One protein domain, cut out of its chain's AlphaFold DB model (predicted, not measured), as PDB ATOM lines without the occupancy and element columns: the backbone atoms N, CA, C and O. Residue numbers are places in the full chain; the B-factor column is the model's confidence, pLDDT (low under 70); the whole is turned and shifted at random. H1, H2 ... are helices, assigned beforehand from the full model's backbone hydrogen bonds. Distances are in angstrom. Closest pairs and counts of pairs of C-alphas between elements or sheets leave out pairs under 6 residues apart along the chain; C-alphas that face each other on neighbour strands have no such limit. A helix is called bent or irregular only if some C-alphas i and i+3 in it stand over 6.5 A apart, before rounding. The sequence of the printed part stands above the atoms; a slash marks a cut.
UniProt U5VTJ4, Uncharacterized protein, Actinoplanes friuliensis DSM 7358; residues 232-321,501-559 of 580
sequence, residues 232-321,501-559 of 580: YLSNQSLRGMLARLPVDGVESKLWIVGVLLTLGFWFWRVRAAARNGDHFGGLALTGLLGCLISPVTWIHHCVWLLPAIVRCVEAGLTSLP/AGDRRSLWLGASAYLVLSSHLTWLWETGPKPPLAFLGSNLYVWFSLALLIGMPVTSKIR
ATOM      1  N   TYR A 232      93.564 112.992 107.124       90.00
ATOM      2  CA  TYR A 232      93.042 113.768 106.002       90.00
ATOM      3  C   TYR A 232      93.916 114.989 105.755       90.00
ATOM      4  O   TYR A 232      94.209 115.733 106.687       90.00
ATOM      5  N   LEU A 233      94.346 115.190 104.509       90.88
ATOM      6  CA  LEU A 233      95.393 116.134 104.114       90.88
ATOM      7  C   LEU A 233      95.208 117.548 104.681       90.88
ATOM      8  O   LEU A 233      96.176 118.194 105.073       90.88
ATOM      9  N   SER A 234      93.966 118.022 104.775       93.06
ATOM     10  CA  SER A 234      93.666 119.347 105.320       93.06
ATOM     11  C   SER A 234      94.063 119.500 106.801       93.06
ATOM     12  O   SER A 234      94.218 120.625 107.271       93.06
ATOM     13  N   ASN A 235      94.277 118.410 107.550       95.19
ATOM     14  CA  ASN A 235      94.735 118.457 108.939       95.19
ATOM     15  C   ASN A 235      96.232 118.812 109.040       95.19
ATOM     16  O   ASN A 235      97.117 117.956 109.010       95.19
ATOM     17  N   GLN A 236      96.518 120.090 109.207       96.81
ATOM     18  CA  GLN A 236      97.843 120.687 109.297       96.81
ATOM     19  C   GLN A 236      98.300 120.916 110.750       96.81
ATOM     20  O   GLN A 236      98.921 121.934 111.066       96.81
ATOM     21  N   SER A 237      97.983 119.985 111.651       97.06
ATOM     22  CA  SER A 237      98.546 119.948 113.006       97.06
ATOM     23  C   SER A 237      99.779 119.044 113.086       97.06
ATOM     24  O   SER A 237     100.014 118.214 112.203       97.06
ATOM     25  N   LEU A 238     100.550 119.139 114.179       96.94
ATOM     26  CA  LEU A 238     101.624 118.173 114.449       96.94
ATOM     27  C   LEU A 238     101.086 116.741 114.540       96.94
ATOM     28  O   LEU A 238     101.760 115.813 114.103       96.94
ATOM     29  N   ARG A 239      99.871 116.562 115.072       94.88
ATOM     30  CA  ARG A 239      99.235 115.245 115.147       94.88
ATOM     31  C   ARG A 239      98.850 114.727 113.766       94.88
ATOM     32  O   ARG A 239      99.185 113.599 113.451       94.88
ATOM     33  N   GLY A 240      98.230 115.555 112.922       94.00
ATOM     34  CA  GLY A 240      97.893 115.172 111.548       94.00
ATOM     35  C   GLY A 240      99.128 114.801 110.728       94.00
ATOM     36  O   GLY A 240      99.110 113.829 109.981       94.00
ATOM     37  N   MET A 241     100.235 115.525 110.919       94.31
ATOM     38  CA  MET A 241     101.521 115.174 110.314       94.31
ATOM     39  C   MET A 241     102.019 113.792 110.754       94.31
ATOM     40  O   MET A 241     102.504 113.036 109.916       94.31
ATOM     41  N   LEU A 242     101.917 113.472 112.047       93.50
ATOM     42  CA  LEU A 242     102.340 112.177 112.585       93.50
ATOM     43  C   LEU A 242     101.405 111.038 112.168       93.50
ATOM     44  O   LEU A 242     101.905 109.970 111.847       93.50
ATOM     45  N   ALA A 243     100.096 111.283 112.093       91.25
ATOM     46  CA  ALA A 243      99.108 110.304 111.638       91.25
ATOM     47  C   ALA A 243      99.361 109.842 110.189       91.25
ATOM     48  O   ALA A 243      99.031 108.730 109.816       91.25
ATOM     49  N   ARG A 244     100.008 110.671 109.354       90.06
ATOM     50  CA  ARG A 244     100.404 110.297 107.979       90.06
ATOM     51  C   ARG A 244     101.698 109.482 107.904       90.06
ATOM     52  O   ARG A 244     102.149 109.157 106.803       90.06
ATOM     53  N   LEU A 245     102.350 109.228 109.036       89.00
ATOM     54  CA  LEU A 245     103.564 108.426 109.118       89.00
ATOM     55  C   LEU A 245     103.234 107.034 109.665       89.00
ATOM     56  O   LEU A 245     102.360 106.913 110.513       89.00
ATOM     57  N   PRO A 246     103.975 105.989 109.258       88.62
ATOM     58  CA  PRO A 246     103.774 104.633 109.766       88.62
ATOM     59  C   PRO A 246     104.344 104.489 111.191       88.62
ATOM     60  O   PRO A 246     105.387 103.864 111.393       88.62
ATOM     61  N   VAL A 247     103.712 105.132 112.180       88.81
ATOM     62  CA  VAL A 247     104.183 105.223 113.579       88.81
ATOM     63  C   VAL A 247     103.094 104.899 114.610       88.81
ATOM     64  O   VAL A 247     103.207 105.304 115.767       88.81
ATOM     65  N   ASP A 248     102.077 104.129 114.223       83.56
ATOM     66  CA  ASP A 248     100.828 103.886 114.970       83.56
ATOM     67  C   ASP A 248     101.024 103.449 116.442       83.56
ATOM     68  O   ASP A 248     100.222 103.780 117.312       83.56
ATOM     69  N   GLY A 249     102.133 102.775 116.777       88.62
ATOM     70  CA  GLY A 249     102.454 102.360 118.155       88.62
ATOM     71  C   GLY A 249     103.087 103.438 119.052       88.62
ATOM     72  O   GLY A 249     103.139 103.286 120.277       88.62
ATOM     73  N   VAL A 250     103.599 104.526 118.472       93.50
ATOM     74  CA  VAL A 250     104.296 105.608 119.195       93.50
ATOM     75  C   VAL A 250     103.792 107.008 118.843       93.50
ATOM     76  O   VAL A 250     104.221 107.963 119.492       93.50
ATOM     77  N   GLU A 251     102.862 107.145 117.893       91.88
ATOM     78  CA  GLU A 251     102.315 108.420 117.403       91.88
ATOM     79  C   GLU A 251     101.912 109.350 118.551       91.88
ATOM     80  O   GLU A 251     102.384 110.480 118.631       91.88
ATOM     81  N   SER A 252     101.117 108.852 119.505       91.81
ATOM     82  CA  SER A 252     100.650 109.647 120.649       91.81
ATOM     83  C   SER A 252     101.802 110.150 121.528       91.81
ATOM     84  O   SER A 252     101.780 111.291 121.988       91.81
ATOM     85  N   LYS A 253     102.845 109.331 121.732       95.44
ATOM     86  CA  LYS A 253     104.035 109.720 122.507       95.44
ATOM     87  C   LYS A 253     104.841 110.779 121.753       95.44
ATOM     88  O   LYS A 253     105.224 111.785 122.346       95.44
ATOM     89  N   LEU A 254     105.053 110.582 120.450       96.12
ATOM     90  CA  LEU A 254     105.737 111.547 119.583       96.12
ATOM     91  C   LEU A 254     104.976 112.872 119.503       96.12
ATOM     92  O   LEU A 254     105.594 113.936 119.553       96.12
ATOM     93  N   TRP A 255     103.646 112.820 119.443       95.75
ATOM     94  CA  TRP A 255     102.797 114.004 119.444       95.75
ATOM     95  C   TRP A 255     102.938 114.785 120.749       95.75
ATOM     96  O   TRP A 255     103.203 115.984 120.696       95.75
ATOM     97  N   ILE A 256     102.866 114.120 121.910       96.88
ATOM     98  CA  ILE A 256     103.080 114.766 123.216       96.88
ATOM     99  C   ILE A 256     104.468 115.416 123.280       96.88
ATOM    100  O   ILE A 256     104.578 116.577 123.674       96.88
ATOM    101  N   VAL A 257     105.521 114.718 122.845       97.69
ATOM    102  CA  VAL A 257     106.878 115.288 122.787       97.69
ATOM    103  C   VAL A 257     106.913 116.521 121.878       97.69
ATOM    104  O   VAL A 257     107.415 117.568 122.288       97.69
ATOM    105  N   GLY A 258     106.328 116.447 120.679       97.88
ATOM    106  CA  GLY A 258     106.238 117.575 119.749       97.88
ATOM    107  C   GLY A 258     105.478 118.773 120.328       97.88
ATOM    108  O   GLY A 258     105.919 119.916 120.185       97.88
ATOM    109  N   VAL A 259     104.379 118.522 121.044       98.00
ATOM    110  CA  VAL A 259     103.605 119.546 121.761       98.00
ATOM    111  C   VAL A 259     104.452 120.198 122.851       98.00
ATOM    112  O   VAL A 259     104.526 121.425 122.896       98.00
ATOM    113  N   LEU A 260     105.138 119.415 123.689       98.38
ATOM    114  CA  LEU A 260     105.984 119.933 124.769       98.38
ATOM    115  C   LEU A 260     107.159 120.762 124.236       98.38
ATOM    116  O   LEU A 260     107.431 121.843 124.762       98.38
ATOM    117  N   LEU A 261     107.817 120.310 123.164       98.44
ATOM    118  CA  LEU A 261     108.890 121.061 122.506       98.44
ATOM    119  C   LEU A 261     108.373 122.385 121.929       98.44
ATOM    120  O   LEU A 261     108.979 123.439 122.141       98.44
ATOM    121  N   THR A 262     107.223 122.350 121.253       98.56
ATOM    122  CA  THR A 262     106.598 123.548 120.674       98.56
ATOM    123  C   THR A 262     106.165 124.526 121.765       98.56
ATOM    124  O   THR A 262     106.426 125.724 121.644       98.56
ATOM    125  N   LEU A 263     105.571 124.037 122.859       98.56
ATOM    126  CA  LEU A 263     105.197 124.837 124.027       98.56
ATOM    127  C   LEU A 263     106.416 125.462 124.704       98.56
ATOM    128  O   LEU A 263     106.386 126.652 125.006       98.56
ATOM    129  N   GLY A 264     107.490 124.697 124.915       98.44
ATOM    130  CA  GLY A 264     108.727 125.202 125.516       98.44
ATOM    131  C   GLY A 264     109.365 126.305 124.669       98.44
ATOM    132  O   GLY A 264     109.724 127.370 125.183       98.44
ATOM    133  N   PHE A 265     109.428 126.098 123.353       98.44
ATOM    134  CA  PHE A 265     109.964 127.093 122.429       98.44
ATOM    135  C   PHE A 265     109.072 128.341 122.336       98.44
ATOM    136  O   PHE A 265     109.564 129.472 122.417       98.44
ATOM    137  N   TRP A 266     107.752 128.159 122.232       98.69
ATOM    138  CA  TRP A 266     106.788 129.257 122.280       98.69
ATOM    139  C   TRP A 266     106.892 130.039 123.592       98.69
ATOM    140  O   TRP A 266     106.956 131.266 123.550       98.69
ATOM    141  N   PHE A 267     106.977 129.363 124.740       98.62
ATOM    142  CA  PHE A 267     107.104 129.991 126.057       98.62
ATOM    143  C   PHE A 267     108.328 130.910 126.110       98.62
ATOM    144  O   PHE A 267     108.220 132.077 126.501       98.62
ATOM    145  N   TRP A 268     109.485 130.418 125.658       97.75
ATOM    146  CA  TRP A 268     110.713 131.210 125.587       97.75
ATOM    147  C   TRP A 268     110.527 132.471 124.726       97.75
ATOM    148  O   TRP A 268     110.810 133.592 125.173       97.75
ATOM    149  N   ARG A 269     109.981 132.307 123.518       97.44
ATOM    150  CA  ARG A 269     109.795 133.387 122.534       97.44
ATOM    151  C   ARG A 269     108.758 134.411 122.975       97.44
ATOM    152  O   ARG A 269     108.994 135.616 122.887       97.44
ATOM    153  N   VAL A 270     107.621 133.950 123.484       97.94
ATOM    154  CA  VAL A 270     106.517 134.812 123.909       97.94
ATOM    155  C   VAL A 270     106.884 135.583 125.172       97.94
ATOM    156  O   VAL A 270     106.514 136.750 125.314       97.94
ATOM    157  N   ARG A 271     107.693 134.991 126.062       97.38
ATOM    158  CA  ARG A 271     108.219 135.700 127.231       97.38
ATOM    159  C   ARG A 271     109.220 136.778 126.829       97.38
ATOM    160  O   ARG A 271     109.188 137.861 127.418       97.38
ATOM    161  N   ALA A 272     110.058 136.521 125.826       95.25
ATOM    162  CA  ALA A 272     110.926 137.541 125.242       95.25
ATOM    163  C   ALA A 272     110.109 138.689 124.621       95.25
ATOM    164  O   ALA A 272     110.369 139.851 124.928       95.25
ATOM    165  N   ALA A 273     109.061 138.376 123.850       95.50
ATOM    166  CA  ALA A 273     108.148 139.374 123.284       95.50
ATOM    167  C   ALA A 273     107.482 140.230 124.371       95.50
ATOM    168  O   ALA A 273     107.507 141.460 124.309       95.50
ATOM    169  N   ALA A 274     106.967 139.591 125.423       95.56
ATOM    170  CA  ALA A 274     106.306 140.276 126.527       95.56
ATOM    171  C   ALA A 274     107.241 141.206 127.312       95.56
ATOM    172  O   ALA A 274     106.824 142.298 127.694       95.56
ATOM    173  N   ARG A 275     108.511 140.824 127.524       94.12
ATOM    174  CA  ARG A 275     109.520 141.701 128.160       94.12
ATOM    175  C   ARG A 275     109.745 142.999 127.372       94.12
ATOM    176  O   ARG A 275     110.059 144.026 127.970       94.12
ATOM    177  N   ASN A 276     109.532 142.959 126.059       91.12
ATOM    178  CA  ASN A 276     109.657 144.111 125.169       91.12
ATOM    179  C   ASN A 276     108.328 144.842 124.911       91.12
ATOM    180  O   ASN A 276     108.317 145.820 124.169       91.12
ATOM    181  N   GLY A 277     107.216 144.400 125.515       93.56
ATOM    182  CA  GLY A 277     105.884 144.957 125.252       93.56
ATOM    183  C   GLY A 277     105.337 144.629 123.856       93.56
ATOM    184  O   GLY A 277     104.432 145.307 123.372       93.56
ATOM    185  N   ASP A 278     105.878 143.606 123.187       95.69
ATOM    186  CA  ASP A 278     105.485 143.218 121.831       95.69
ATOM    187  C   ASP A 278     104.232 142.329 121.843       95.69
ATOM    188  O   ASP A 278     104.284 141.102 121.705       95.69
ATOM    189  N   HIS A 279     103.074 142.961 122.033       96.81
ATOM    190  CA  HIS A 279     101.777 142.280 122.018       96.81
ATOM    191  C   HIS A 279     101.418 141.719 120.636       96.81
ATOM    192  O   HIS A 279     100.759 140.683 120.556       96.81
ATOM    193  N   PHE A 280     101.879 142.351 119.551       97.25
ATOM    194  CA  PHE A 280     101.648 141.851 118.195       97.25
ATOM    195  C   PHE A 280     102.451 140.569 117.928       97.25
ATOM    196  O   PHE A 280     101.896 139.583 117.447       97.25
ATOM    197  N   GLY A 281     103.723 140.535 118.331       97.50
ATOM    198  CA  GLY A 281     104.533 139.319 118.321       97.50
ATOM    199  C   GLY A 281     103.938 138.223 119.209       97.50
ATOM    200  O   GLY A 281     103.895 137.064 118.804       97.50
ATOM    201  N   GLY A 282     103.399 138.586 120.379       98.25
ATOM    202  CA  GLY A 282     102.660 137.662 121.246       98.25
ATOM    203  C   GLY A 282     101.437 137.032 120.570       98.25
ATOM    204  O   GLY A 282     101.272 135.812 120.626       98.25
ATOM    205  N   LEU A 283     100.625 137.846 119.885       98.69
ATOM    206  CA  LEU A 283      99.480 137.392 119.091       98.69
ATOM    207  C   LEU A 283      99.904 136.383 118.016       98.69
ATOM    208  O   LEU A 283      99.341 135.293 117.931       98.69
ATOM    209  N   ALA A 284     100.921 136.737 117.232       98.62
ATOM    210  CA  ALA A 284     101.423 135.914 116.138       98.62
ATOM    211  C   ALA A 284     102.006 134.574 116.609       98.62
ATOM    212  O   ALA A 284     101.622 133.525 116.095       98.62
ATOM    213  N   LEU A 285     102.880 134.584 117.622       98.75
ATOM    214  CA  LEU A 285     103.479 133.361 118.172       98.75
ATOM    215  C   LEU A 285     102.420 132.414 118.748       98.75
ATOM    216  O   LEU A 285     102.525 131.200 118.596       98.75
ATOM    217  N   THR A 286     101.404 132.964 119.410       98.88
ATOM    218  CA  THR A 286     100.353 132.170 120.060       98.88
ATOM    219  C   THR A 286      99.359 131.601 119.046       98.88
ATOM    220  O   THR A 286      98.927 130.463 119.203       98.88
ATOM    221  N   GLY A 287      99.061 132.331 117.965       98.62
ATOM    222  CA  GLY A 287      98.299 131.794 116.833       98.62
ATOM    223  C   GLY A 287      98.993 130.595 116.175       98.62
ATOM    224  O   GLY A 287      98.359 129.566 115.951       98.62
ATOM    225  N   LEU A 288     100.311 130.692 115.952       98.75
ATOM    226  CA  LEU A 288     101.130 129.584 115.438       98.75
ATOM    227  C   LEU A 288     101.115 128.373 116.376       98.75
ATOM    228  O   LEU A 288     100.923 127.247 115.920       98.75
ATOM    229  N   LEU A 289     101.283 128.608 117.685       98.81
ATOM    230  CA  LEU A 289     101.205 127.554 118.694       98.81
ATOM    231  C   LEU A 289      99.866 126.813 118.602       98.81
ATOM    232  O   LEU A 289      99.870 125.588 118.516       98.81
ATOM    233  N   GLY A 290      98.746 127.545 118.587       98.31
ATOM    234  CA  GLY A 290      97.404 126.963 118.536       98.31
ATOM    235  C   GLY A 290      97.204 126.026 117.342       98.31
ATOM    236  O   GLY A 290      96.698 124.919 117.514       98.31
ATOM    237  N   CYS A 291      97.668 126.423 116.153       98.19
ATOM    238  CA  CYS A 291      97.617 125.577 114.958       98.19
ATOM    239  C   CYS A 291      98.498 124.322 115.068       98.19
ATOM    240  O   CYS A 291      98.095 123.254 114.609       98.19
ATOM    241  N   LEU A 292      99.683 124.426 115.670       98.50
ATOM    242  CA  LEU A 292     100.619 123.303 115.770       98.50
ATOM    243  C   LEU A 292     100.159 122.240 116.775       98.50
ATOM    244  O   LEU A 292     100.253 121.049 116.478       98.50
ATOM    245  N   ILE A 293      99.678 122.656 117.952       97.31
ATOM    246  CA  ILE A 293      99.413 121.732 119.071       97.31
ATOM    247  C   ILE A 293      97.984 121.193 119.116       97.31
ATOM    248  O   ILE A 293      97.738 120.216 119.822       97.31
ATOM    249  N   SER A 294      97.044 121.815 118.395       94.25
ATOM    250  CA  SER A 294      95.679 121.292 118.288       94.25
ATOM    251  C   SER A 294      95.707 119.853 117.752       94.25
ATOM    252  O   SER A 294      96.486 119.572 116.841       94.25
ATOM    253  N   PRO A 295      94.863 118.928 118.246       90.19
ATOM    254  CA  PRO A 295      94.745 117.595 117.653       90.19
ATOM    255  C   PRO A 295      94.401 117.664 116.159       90.19
ATOM    256  O   PRO A 295      94.966 116.932 115.348       90.19
ATOM    257  N   VAL A 296      93.526 118.604 115.793       92.62
ATOM    258  CA  VAL A 296      93.076 118.825 114.418       92.62
ATOM    259  C   VAL A 296      93.174 120.305 114.061       92.62
ATOM    260  O   VAL A 296      92.598 121.164 114.735       92.62
ATOM    261  N   THR A 297      93.879 120.606 112.973       95.94
ATOM    262  CA  THR A 297      94.007 121.950 112.403       95.94
ATOM    263  C   THR A 297      93.689 121.896 110.918       95.94
ATOM    264  O   THR A 297      94.587 121.750 110.105       95.94
ATOM    265  N   TRP A 298      92.417 122.025 110.548       95.88
ATOM    266  CA  TRP A 298      92.029 122.196 109.147       95.88
ATOM    267  C   TRP A 298      92.681 123.432 108.523       95.88
ATOM    268  O   TRP A 298      92.940 124.408 109.230       95.88
ATOM    269  N   ILE A 299      92.895 123.442 107.205       96.88
ATOM    270  CA  ILE A 299      93.522 124.582 106.509       96.88
ATOM    271  C   ILE A 299      92.787 125.900 106.802       96.88
ATOM    272  O   ILE A 299      93.426 126.922 107.039       96.88
ATOM    273  N   HIS A 300      91.455 125.889 106.907       96.06
ATOM    274  CA  HIS A 300      90.684 127.081 107.278       96.06
ATOM    275  C   HIS A 300      90.961 127.584 108.714       96.06
ATOM    276  O   HIS A 300      90.695 128.744 109.022       96.06
ATOM    277  N   HIS A 301      91.521 126.768 109.615       97.56
ATOM    278  CA  HIS A 301      92.011 127.236 110.916       97.56
ATOM    279  C   HIS A 301      93.301 128.051 110.774       97.56
ATOM    280  O   HIS A 301      93.546 128.935 111.586       97.56
ATOM    281  N   CYS A 302      94.109 127.841 109.733       98.38
ATOM    282  CA  CYS A 302      95.403 128.509 109.572       98.38
ATOM    283  C   CYS A 302      95.316 130.028 109.303       98.38
ATOM    284  O   CYS A 302      96.345 130.665 109.084       98.38
ATOM    285  N   VAL A 303      94.137 130.660 109.407       98.56
ATOM    286  CA  VAL A 303      94.008 132.130 109.489       98.56
ATOM    287  C   VAL A 303      94.846 132.714 110.632       98.56
ATOM    288  O   VAL A 303      95.320 133.845 110.533       98.56
ATOM    289  N   TRP A 304      95.108 131.927 111.684       98.56
ATOM    290  CA  TRP A 304      95.978 132.291 112.806       98.56
ATOM    291  C   TRP A 304      97.455 132.501 112.421       98.56
ATOM    292  O   TRP A 304      98.199 133.080 113.213       98.56
ATOM    293  N   LEU A 305      97.888 132.106 111.214       98.56
ATOM    294  CA  LEU A 305      99.226 132.408 110.679       98.56
ATOM    295  C   LEU A 305      99.325 133.840 110.124       98.56
ATOM    296  O   LEU A 305     100.428 134.384 110.024       98.56
ATOM    297  N   LEU A 306      98.195 134.472 109.780       98.38
ATOM    298  CA  LEU A 306      98.162 135.792 109.145       98.38
ATOM    299  C   LEU A 306      98.910 136.873 109.959       98.38
ATOM    300  O   LEU A 306      99.717 137.592 109.365       98.38
ATOM    301  N   PRO A 307      98.755 136.977 111.299       98.62
ATOM    302  CA  PRO A 307      99.545 137.905 112.110       98.62
ATOM    303  C   PRO A 307     101.062 137.698 111.983       98.62
ATOM    304  O   PRO A 307     101.803 138.678 111.894       98.62
ATOM    305  N   ALA A 308     101.535 136.448 111.926       98.56
ATOM    306  CA  ALA A 308     102.962 136.138 111.804       98.56
ATOM    307  C   ALA A 308     103.522 136.533 110.433       98.56
ATOM    308  O   ALA A 308     104.590 137.143 110.346       98.56
ATOM    309  N   ILE A 309     102.766 136.263 109.365       98.38
ATOM    310  CA  ILE A 309     103.106 136.689 108.002       98.38
ATOM    311  C   ILE A 309     103.215 138.217 107.939       98.38
ATOM    312  O   ILE A 309     104.223 138.747 107.466       98.38
ATOM    313  N   VAL A 310     102.225 138.938 108.481       97.50
ATOM    314  CA  VAL A 310     102.243 140.408 108.514       97.50
ATOM    315  C   VAL A 310     103.432 140.930 109.325       97.50
ATOM    316  O   VAL A 310     104.092 141.866 108.879       97.50
ATOM    317  N   ARG A 311     103.768 140.313 110.466       96.19
ATOM    318  CA  ARG A 311     104.917 140.710 111.302       96.19
ATOM    319  C   ARG A 311     106.257 140.560 110.575       96.19
ATOM    320  O   ARG A 311     107.120 141.435 110.700       96.19
ATOM    321  N   CYS A 312     106.427 139.472 109.825       95.88
ATOM    322  CA  CYS A 312     107.594 139.214 108.982       95.88
ATOM    323  C   CYS A 312     107.735 140.262 107.867       95.88
ATOM    324  O   CYS A 312     108.813 140.832 107.674       95.88
ATOM    325  N   VAL A 313     106.629 140.564 107.179       93.38
ATOM    326  CA  VAL A 313     106.581 141.591 106.128       93.38
ATOM    327  C   VAL A 313     106.833 142.988 106.704       93.38
ATOM    328  O   VAL A 313     107.608 143.749 106.128       93.38
ATOM    329  N   GLU A 314     106.249 143.318 107.860       92.25
ATOM    330  CA  GLU A 314     106.478 144.587 108.559       92.25
ATOM    331  C   GLU A 314     107.966 144.795 108.846       92.25
ATOM    332  O   GLU A 314     108.509 145.820 108.435       92.25
ATOM    333  N   ALA A 315     108.631 143.822 109.481       89.94
ATOM    334  CA  ALA A 315     110.060 143.903 109.797       89.94
ATOM    335  C   ALA A 315     110.916 144.111 108.546       89.94
ATOM    336  O   ALA A 315     111.747 145.023 108.477       89.94
ATOM    337  N   GLY A 316     110.641 143.297 107.526       88.69
ATOM    338  CA  GLY A 316     111.296 143.374 106.235       88.69
ATOM    339  C   GLY A 316     111.195 144.757 105.612       88.69
ATOM    340  O   GLY A 316     112.202 145.363 105.258       88.69
ATOM    341  N   LEU A 317     109.982 145.300 105.543       86.88
ATOM    342  CA  LEU A 317     109.731 146.603 104.938       86.88
ATOM    343  C   LEU A 317     110.267 147.759 105.782       86.88
ATOM    344  O   LEU A 317     110.662 148.781 105.216       86.88
ATOM    345  N   THR A 318     110.306 147.643 107.111       81.69
ATOM    346  CA  THR A 318     110.889 148.684 107.971       81.69
ATOM    347  C   THR A 318     112.395 148.840 107.781       81.69
ATOM    348  O   THR A 318     112.875 149.965 107.866       81.69
ATOM    349  N   SER A 319     113.104 147.767 107.426       72.06
ATOM    350  CA  SER A 319     114.561 147.775 107.209       72.06
ATOM    351  C   SER A 319     115.013 148.286 105.839       72.06
ATOM    352  O   SER A 319     116.177 148.663 105.648       72.06
ATOM    353  N   LEU A 320     114.099 148.293 104.862       66.31
ATOM    354  CA  LEU A 320     114.394 148.800 103.533       66.31
ATOM    355  C   LEU A 320     114.532 150.330 103.582       66.31
ATOM    356  O   LEU A 320     113.652 151.000 104.143       66.31
ATOM    357  N   PRO A 321     115.608 150.889 102.985       54.06
ATOM    358  CA  PRO A 321     115.751 152.332 102.834       54.06
ATOM    359  C   PRO A 321     114.521 152.893 102.111       54.06
ATOM    360  O   PRO A 321     113.933 152.225 101.254       54.06
ATOM    361  N   ALA A 501     120.485 142.185 107.026       61.66
ATOM    362  CA  ALA A 501     120.393 140.814 106.532       61.66
ATOM    363  C   ALA A 501     119.294 140.013 107.258       61.66
ATOM    364  O   ALA A 501     118.553 139.273 106.605       61.66
ATOM    365  N   GLY A 502     119.152 140.183 108.578       69.31
ATOM    366  CA  GLY A 502     118.086 139.568 109.378       69.31
ATOM    367  C   GLY A 502     116.683 140.013 108.957       69.31
ATOM    368  O   GLY A 502     115.768 139.192 108.831       69.31
ATOM    369  N   ASP A 503     116.527 141.290 108.620       78.06
ATOM    370  CA  ASP A 503     115.236 141.827 108.197       78.06
ATOM    371  C   ASP A 503     114.833 141.363 106.787       78.06
ATOM    372  O   ASP A 503     113.670 141.023 106.549       78.06
ATOM    373  N   ARG A 504     115.789 141.239 105.851       85.81
ATOM    374  CA  ARG A 504     115.518 140.634 104.530       85.81
ATOM    375  C   ARG A 504     115.117 139.165 104.646       85.81
ATOM    376  O   ARG A 504     114.219 138.736 103.927       85.81
ATOM    377  N   ARG A 505     115.741 138.395 105.545       90.25
ATOM    378  CA  ARG A 505     115.350 136.994 105.803       90.25
ATOM    379  C   ARG A 505     113.915 136.904 106.317       90.25
ATOM    380  O   ARG A 505     113.156 136.071 105.833       90.25
ATOM    381  N   SER A 506     113.536 137.800 107.228       91.31
ATOM    382  CA  SER A 506     112.166 137.885 107.745       91.31
ATOM    383  C   SER A 506     111.162 138.195 106.633       91.31
ATOM    384  O   SER A 506     110.132 137.532 106.542       91.31
ATOM    385  N   LEU A 507     111.485 139.134 105.733       93.81
ATOM    386  CA  LEU A 507     110.637 139.438 104.576       93.81
ATOM    387  C   LEU A 507     110.408 138.207 103.700       93.81
ATOM    388  O   LEU A 507     109.268 137.902 103.360       93.81
ATOM    389  N   TRP A 508     111.489 137.507 103.348       95.38
ATOM    390  CA  TRP A 508     111.413 136.322 102.500       95.38
ATOM    391  C   TRP A 508     110.642 135.190 103.162       95.38
ATOM    392  O   TRP A 508     109.853 134.555 102.475       95.38
ATOM    393  N   LEU A 509     110.806 134.981 104.470       96.81
ATOM    394  CA  LEU A 509     110.030 134.001 105.231       96.81
ATOM    395  C   LEU A 509     108.528 134.315 105.197       96.81
ATOM    396  O   LEU A 509     107.722 133.429 104.938       96.81
ATOM    397  N   GLY A 510     108.142 135.574 105.431       97.19
ATOM    398  CA  GLY A 510     106.737 135.987 105.365       97.19
ATOM    399  C   GLY A 510     106.158 135.882 103.952       97.19
ATOM    400  O   GLY A 510     105.056 135.369 103.772       97.19
ATOM    401  N   ALA A 511     106.909 136.332 102.943       97.19
ATOM    402  CA  ALA A 511     106.479 136.295 101.548       97.19
ATOM    403  C   ALA A 511     106.369 134.861 101.010       97.19
ATOM    404  O   ALA A 511     105.385 134.540 100.348       97.19
ATOM    405  N   SER A 512     107.335 133.987 101.309       97.75
ATOM    406  CA  SER A 512     107.288 132.584 100.890       97.75
ATOM    407  C   SER A 512     106.177 131.825 101.607       97.75
ATOM    408  O   SER A 512     105.448 131.094 100.942       97.75
ATOM    409  N   ALA A 513     105.975 132.063 102.910       98.00
ATOM    410  CA  ALA A 513     104.845 131.502 103.645       98.00
ATOM    411  C   ALA A 513     103.519 131.904 102.997       98.00
ATOM    412  O   ALA A 513     102.702 131.046 102.698       98.00
ATOM    413  N   TYR A 514     103.321 133.191 102.705       98.44
ATOM    414  CA  TYR A 514     102.100 133.640 102.042       98.44
ATOM    415  C   TYR A 514     101.913 132.989 100.665       98.44
ATOM    416  O   TYR A 514     100.838 132.467 100.385       98.44
ATOM    417  N   LEU A 515     102.941 133.003  99.809       97.81
ATOM    418  CA  LEU A 515     102.836 132.492  98.438       97.81
ATOM    419  C   LEU A 515     102.594 130.980  98.406       97.81
ATOM    420  O   LEU A 515     101.674 130.532  97.729       97.81
ATOM    421  N   VAL A 516     103.379 130.201  99.156       97.25
ATOM    422  CA  VAL A 516     103.253 128.737  99.174       97.25
ATOM    423  C   VAL A 516     101.936 128.322  99.819       97.25
ATOM    424  O   VAL A 516     101.199 127.538  99.230       97.25
ATOM    425  N   LEU A 517     101.576 128.906 100.961       97.31
ATOM    426  CA  LEU A 517     100.321 128.584 101.644       97.31
ATOM    427  C   LEU A 517      99.085 129.212 100.980       97.31
ATOM    428  O   LEU A 517      98.005 129.092 101.528       97.31
ATOM    429  N   SER A 518      99.223 129.915  99.850       96.75
ATOM    430  CA  SER A 518      98.083 130.382  99.040       96.75
ATOM    431  C   SER A 518      97.975 129.679  97.688       96.75
ATOM    432  O   SER A 518      97.063 129.973  96.916       96.75
ATOM    433  N   SER A 519      98.934 128.811  97.369       93.19
ATOM    434  CA  SER A 519      99.128 128.257  96.028       93.19
ATOM    435  C   SER A 519      98.327 126.986  95.748       93.19
ATOM    436  O   SER A 519      98.444 126.450  94.647       93.19
ATOM    437  N   HIS A 520      97.574 126.465  96.724       90.75
ATOM    438  CA  HIS A 520      97.006 125.114  96.695       90.75
ATOM    439  C   HIS A 520      98.033 123.976  96.503       90.75
ATOM    440  O   HIS A 520      97.634 122.827  96.325       90.75
ATOM    441  N   LEU A 521      99.350 124.230  96.593       91.00
ATOM    442  CA  LEU A 521     100.384 123.203  96.377       91.00
ATOM    443  C   LEU A 521     100.224 121.982  97.289       91.00
ATOM    444  O   LEU A 521     100.499 120.871  96.848       91.00
ATOM    445  N   THR A 522      99.765 122.162  98.532       90.56
ATOM    446  CA  THR A 522      99.534 121.050  99.471       90.56
ATOM    447  C   THR A 522      98.616 119.986  98.870       90.56
ATOM    448  O   THR A 522      98.895 118.799  99.014       90.56
ATOM    449  N   TRP A 523      97.591 120.400  98.120       90.50
ATOM    450  CA  TRP A 523      96.583 119.522  97.520       90.50
ATOM    451  C   TRP A 523      97.114 118.635  96.392       90.50
ATOM    452  O   TRP A 523      96.499 117.619  96.084       90.50
ATOM    453  N   LEU A 524      98.306 118.913  95.844       89.50
ATOM    454  CA  LEU A 524      98.975 117.984  94.920       89.50
ATOM    455  C   LEU A 524      99.263 116.617  95.563       89.50
ATOM    456  O   LEU A 524      99.470 115.634  94.853       89.50
ATOM    457  N   TRP A 525      99.273 116.550  96.897       88.69
ATOM    458  CA  TRP A 525      99.466 115.325  97.666       88.69
ATOM    459  C   TRP A 525      98.172 114.668  98.141       88.69
ATOM    460  O   TRP A 525      98.250 113.653  98.823       88.69
ATOM    461  N   GLU A 526      96.999 115.173  97.749       85.38
ATOM    462  CA  GLU A 526      95.728 114.495  98.047       85.38
ATOM    463  C   GLU A 526      95.636 113.155  97.306       85.38
ATOM    464  O   GLU A 526      95.214 112.151  97.870       85.38
ATOM    465  N   THR A 527      96.136 113.123  96.069       79.38
ATOM    466  CA  THR A 527      96.254 111.918  95.233       79.38
ATOM    467  C   THR A 527      97.713 111.612  94.849       79.38
ATOM    468  O   THR A 527      97.966 110.863  93.906       79.38
ATOM    469  N   GLY A 528      98.674 112.270  95.511       64.69
ATOM    470  CA  GLY A 528     100.066 112.413  95.066       64.69
ATOM    471  C   GLY A 528     101.049 111.323  95.525       64.69
ATOM    472  O   GLY A 528     100.667 110.343  96.163       64.69
ATOM    473  N   PRO A 529     102.345 111.463  95.177       58.47
ATOM    474  CA  PRO A 529     103.338 110.394  95.286       58.47
ATOM    475  C   PRO A 529     103.670 110.004  96.734       58.47
ATOM    476  O   PRO A 529     103.632 110.829  97.644       58.47
ATOM    477  N   LYS A 530     104.057 108.731  96.906       70.44
ATOM    478  CA  LYS A 530     104.444 108.076  98.169       70.44
ATOM    479  C   LYS A 530     105.683 108.727  98.836       70.44
ATOM    480  O   LYS A 530     106.366 109.543  98.209       70.44
ATOM    481  N   PRO A 531     105.985 108.404 100.112       73.19
ATOM    482  CA  PRO A 531     107.131 108.959 100.845       73.19
ATOM    483  C   PRO A 531     108.459 108.877 100.062       73.19
ATOM    484  O   PRO A 531     108.646 107.927  99.303       73.19
ATOM    485  N   PRO A 532     109.396 109.838 100.234       75.69
ATOM    486  CA  PRO A 532     109.425 110.863 101.286       75.69
ATOM    487  C   PRO A 532     108.782 112.207 100.905       75.69
ATOM    488  O   PRO A 532     108.520 113.023 101.786       75.69
ATOM    489  N   LEU A 533     108.492 112.457  99.621       81.62
ATOM    490  CA  LEU A 533     107.955 113.752  99.172       81.62
ATOM    491  C   LEU A 533     106.577 114.058  99.768       81.62
ATOM    492  O   LEU A 533     106.293 115.219 100.055       81.62
ATOM    493  N   ALA A 534     105.768 113.023 100.028       82.19
ATOM    494  CA  ALA A 534     104.512 113.146 100.761       82.19
ATOM    495  C   ALA A 534     104.688 113.869 102.097       82.19
ATOM    496  O   ALA A 534     103.935 114.787 102.393       82.19
ATOM    497  N   PHE A 535     105.714 113.532 102.878       87.44
ATOM    498  CA  PHE A 535     105.930 114.133 104.195       87.44
ATOM    499  C   PHE A 535     106.235 115.638 104.118       87.44
ATOM    500  O   PHE A 535     105.805 116.412 104.972       87.44
ATOM    501  N   LEU A 536     106.936 116.074 103.072       88.69
ATOM    502  CA  LEU A 536     107.233 117.487 102.842       88.69
ATOM    503  C   LEU A 536     106.002 118.240 102.319       88.69
ATOM    504  O   LEU A 536     105.590 119.235 102.915       88.69
ATOM    505  N   GLY A 537     105.404 117.758 101.228       90.38
ATOM    506  CA  GLY A 537     104.322 118.454 100.528       90.38
ATOM    507  C   GLY A 537     102.981 118.434 101.265       90.38
ATOM    508  O   GLY A 537     102.298 119.457 101.333       90.38
ATOM    509  N   SER A 538     102.627 117.310 101.897       91.38
ATOM    510  CA  SER A 538     101.362 117.185 102.640       91.38
ATOM    511  C   SER A 538     101.333 117.967 103.952       91.38
ATOM    512  O   SER A 538     100.262 118.154 104.517       91.38
ATOM    513  N   ASN A 539     102.482 118.459 104.430       95.06
ATOM    514  CA  ASN A 539     102.615 119.146 105.720       95.06
ATOM    515  C   ASN A 539     103.172 120.573 105.578       95.06
ATOM    516  O   ASN A 539     103.772 121.107 106.512       95.06
ATOM    517  N   LEU A 540     103.000 121.213 104.412       96.19
ATOM    518  CA  LEU A 540     103.539 122.555 104.145       96.19
ATOM    519  C   LEU A 540     103.135 123.586 105.210       96.19
ATOM    520  O   LEU A 540     103.982 124.369 105.643       96.19
ATOM    521  N   TYR A 541     101.889 123.575 105.692       98.00
ATOM    522  CA  TYR A 541     101.455 124.522 106.723       98.00
ATOM    523  C   TYR A 541     102.124 124.246 108.072       98.00
ATOM    524  O   TYR A 541     102.441 125.199 108.785       98.00
ATOM    525  N   VAL A 542     102.401 122.981 108.412       98.12
ATOM    526  CA  VAL A 542     103.166 122.621 109.619       98.12
ATOM    527  C   VAL A 542     104.592 123.157 109.510       98.12
ATOM    528  O   VAL A 542     105.054 123.862 110.411       98.12
ATOM    529  N   TRP A 543     105.267 122.913 108.381       97.88
ATOM    530  CA  TRP A 543     106.637 123.384 108.152       97.88
ATOM    531  C   TRP A 543     106.749 124.902 108.201       97.88
ATOM    532  O   TRP A 543     107.622 125.436 108.887       97.88
ATOM    533  N   PHE A 544     105.838 125.612 107.536       98.31
ATOM    534  CA  PHE A 544     105.819 127.070 107.587       98.31
ATOM    535  C   PHE A 544     105.427 127.602 108.965       98.31
ATOM    536  O   PHE A 544     105.987 128.610 109.390       98.31
ATOM    537  N   SER A 545     104.544 126.924 109.702       98.56
ATOM    538  CA  SER A 545     104.212 127.313 111.077       98.56
ATOM    539  C   SER A 545     105.426 127.201 112.001       98.56
ATOM    540  O   SER A 545     105.709 128.136 112.751       98.56
ATOM    541  N   LEU A 546     106.193 126.110 111.903       98.56
ATOM    542  CA  LEU A 546     107.449 125.932 112.639       98.56
ATOM    543  C   LEU A 546     108.495 126.973 112.220       98.56
ATOM    544  O   LEU A 546     109.100 127.624 113.074       98.56
ATOM    545  N   ALA A 547     108.671 127.190 110.914       98.31
ATOM    546  CA  ALA A 547     109.612 128.176 110.392       98.31
ATOM    547  C   ALA A 547     109.265 129.602 110.845       98.31
ATOM    548  O   ALA A 547     110.161 130.355 111.225       98.31
ATOM    549  N   LEU A 548     107.981 129.971 110.868       98.44
ATOM    550  CA  LEU A 548     107.507 131.252 111.396       98.44
ATOM    551  C   LEU A 548     107.706 131.343 112.913       98.44
ATOM    552  O   LEU A 548     108.183 132.367 113.399       98.44
ATOM    553  N   LEU A 549     107.414 130.280 113.668       97.94
ATOM    554  CA  LEU A 549     107.602 130.264 115.122       97.94
ATOM    555  C   LEU A 549     109.071 130.551 115.484       97.94
ATOM    556  O   LEU A 549     109.356 131.389 116.353       97.94
ATOM    557  N   ILE A 550     109.992 129.913 114.753       96.81
ATOM    558  CA  ILE A 550     111.446 130.049 114.899       96.81
ATOM    559  C   ILE A 550     111.943 131.407 114.387       96.81
ATOM    560  O   ILE A 550     112.622 132.134 115.111       96.81
ATOM    561  N   GLY A 551     111.614 131.746 113.142       94.31
ATOM    562  CA  GLY A 551     112.268 132.808 112.378       94.31
ATOM    563  C   GLY A 551     111.590 134.174 112.424       94.31
ATOM    564  O   GLY A 551     112.214 135.158 112.029       94.31
ATOM    565  N   MET A 552     110.344 134.279 112.899       94.81
ATOM    566  CA  MET A 552     109.647 135.567 112.951       94.81
ATOM    567  C   MET A 552     110.382 136.553 113.882       94.81
ATOM    568  O   MET A 552     110.807 136.189 114.979       94.81
ATOM    569  N   PRO A 553     110.523 137.828 113.518       92.25
ATOM    570  CA  PRO A 553     111.146 138.806 114.398       92.25
ATOM    571  C   PRO A 553     110.253 139.118 115.606       92.25
ATOM    572  O   PRO A 553     109.055 139.366 115.474       92.25
ATOM    573  N   VAL A 554     110.867 139.151 116.788       88.56
ATOM    574  CA  VAL A 554     110.272 139.670 118.024       88.56
ATOM    575  C   VAL A 554     110.956 140.997 118.315       88.56
ATOM    576  O   VAL A 554     112.183 141.076 118.301       88.56
ATOM    577  N   THR A 555     110.175 142.052 118.524       78.50
ATOM    578  CA  THR A 555     110.711 143.412 118.669       78.50
ATOM    579  C   THR A 555     111.600 143.479 119.908       78.50
ATOM    580  O   THR A 555     111.139 143.135 120.993       78.50
ATOM    581  N   SER A 556     112.855 143.913 119.773       54.62
ATOM    582  CA  SER A 556     113.662 144.375 120.905       54.62
ATOM    583  C   SER A 556     113.249 145.810 121.229       54.62
ATOM    584  O   SER A 556     112.973 146.591 120.318       54.62
ATOM    585  N   LYS A 557     113.157 146.177 122.514       41.62
ATOM    586  CA  LYS A 557     112.970 147.586 122.886       41.62
ATOM    587  C   LYS A 557     114.053 148.407 122.180       41.62
ATOM    588  O   LYS A 557     115.227 148.290 122.523       41.62
ATOM    589  N   ILE A 558     113.664 149.255 121.229       38.50
ATOM    590  CA  ILE A 558     114.499 150.395 120.865       38.50
ATOM    591  C   ILE A 558     114.607 151.198 122.155       38.50
ATOM    592  O   ILE A 558     113.593 151.640 122.697       38.50
ATOM    593  N   ARG A 559     115.824 151.301 122.689       33.22
ATOM    594  CA  ARG A 559     116.166 152.161 123.817       33.22
ATOM    595  C   ARG A 559     115.897 153.600 123.381       33.22
ATOM    596  O   ARG A 559     116.772 154.281 122.866       33.22
TER     597      ARG A 559
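AT A GLANCE: This is residues 232 to 321 and 501 to 559 of the 580 residues of an uncharacterized protein of Actinoplanes friuliensis DSM 7358 (UniProt U5VTJ4). An elongated bundle of helices, with H8 in its core: H3, H4, H5 and H8 run up and down, each against the one before it in the chain. The longest helix, H2, runs side by side with H3 on its side away from H4, and the short helices H1, H6 and H7 gather toward one end of the long axis. The printed part has 149 residues with eight named helices, H1 to H8 in chain order, and no named strand; the class is all helix. It is compact, with a radius of gyration of the C-alphas of 15.9 A and spans of 51 by 30 by 25 A.

IN THESE COORDINATES: H1, residues 238 to 243, begins at C-alpha 238 at (101.624, 118.173, 114.449). H2, residues 251 to 275, is 35.7 A long, and H3, residues 279 to 293, 20.9 A. H4, residues 299 to 319, is 31.3 A long and only just irregular, with C-alphas 301 and 304 6.7 A apart; it has a kink of 38 degrees near residue 306. After the cut, H5, residues 501 to 516, is 22.2 A long. H6 holds residues 521 to 525 and H7 residues 533 to 537. H8, residues 540 to 551, is 15.8 A long and ends at C-alpha 551 at (112.268, 132.808, 112.378).

HOW THE PARTS SIT: H1 and H2 form a helical hairpin and touch with residues 251 to 259 of H2 alone; their closest C-alphas, of Arg 239 and Trp 255, are 5.7 A apart. H2 and H3, also a hairpin, touch at a shallow tilt of 2 degrees, opposite ways, closest at the C-alphas of Val 259 and Ile 293, 5.4 A. H3 is the hub, touching H1, H2, H4 and H8. H3 and H4, a third hairpin, touch at 36 degrees, only just a steep tilt, with the C-alphas of Ala 284 and Ala 308 closest at 4.6 A. H4 and H5 touch at a shallow tilt of 30 degrees, opposite ways, closest at the C-alphas of Gly 316 and Leu 507, 4.3 A. H8 touches H5 at 17 degrees, a shallow tilt, closest at the C-alphas of Ala 513 and Phe 544, 6.0 A. H6 touches H7, closest at the C-alphas of Thr 522 and Gly 537, 5.5 A. In H1, H2, H3, H5, H7 and H8 every O i to N i+4 pair is within hydrogen-bond range; in H4 11 of 17 are, in H6 0 of 1, beside 2 of 2 O i to N i+3 pairs.

THE WHOLE: The two C-alphas farthest apart, of Gly 249 and Pro 321, are 53.9 A apart. Residues 322 to 500 are not printed, and C-alphas 321 and 501 are 13.0 A apart across this cut. Of the links that are printed whole, none is long. Mean pLDDT of the printed part is 91.1; residues 320 to 321, 501 to 502, 528 to 529 and 556 to 559 are under 70.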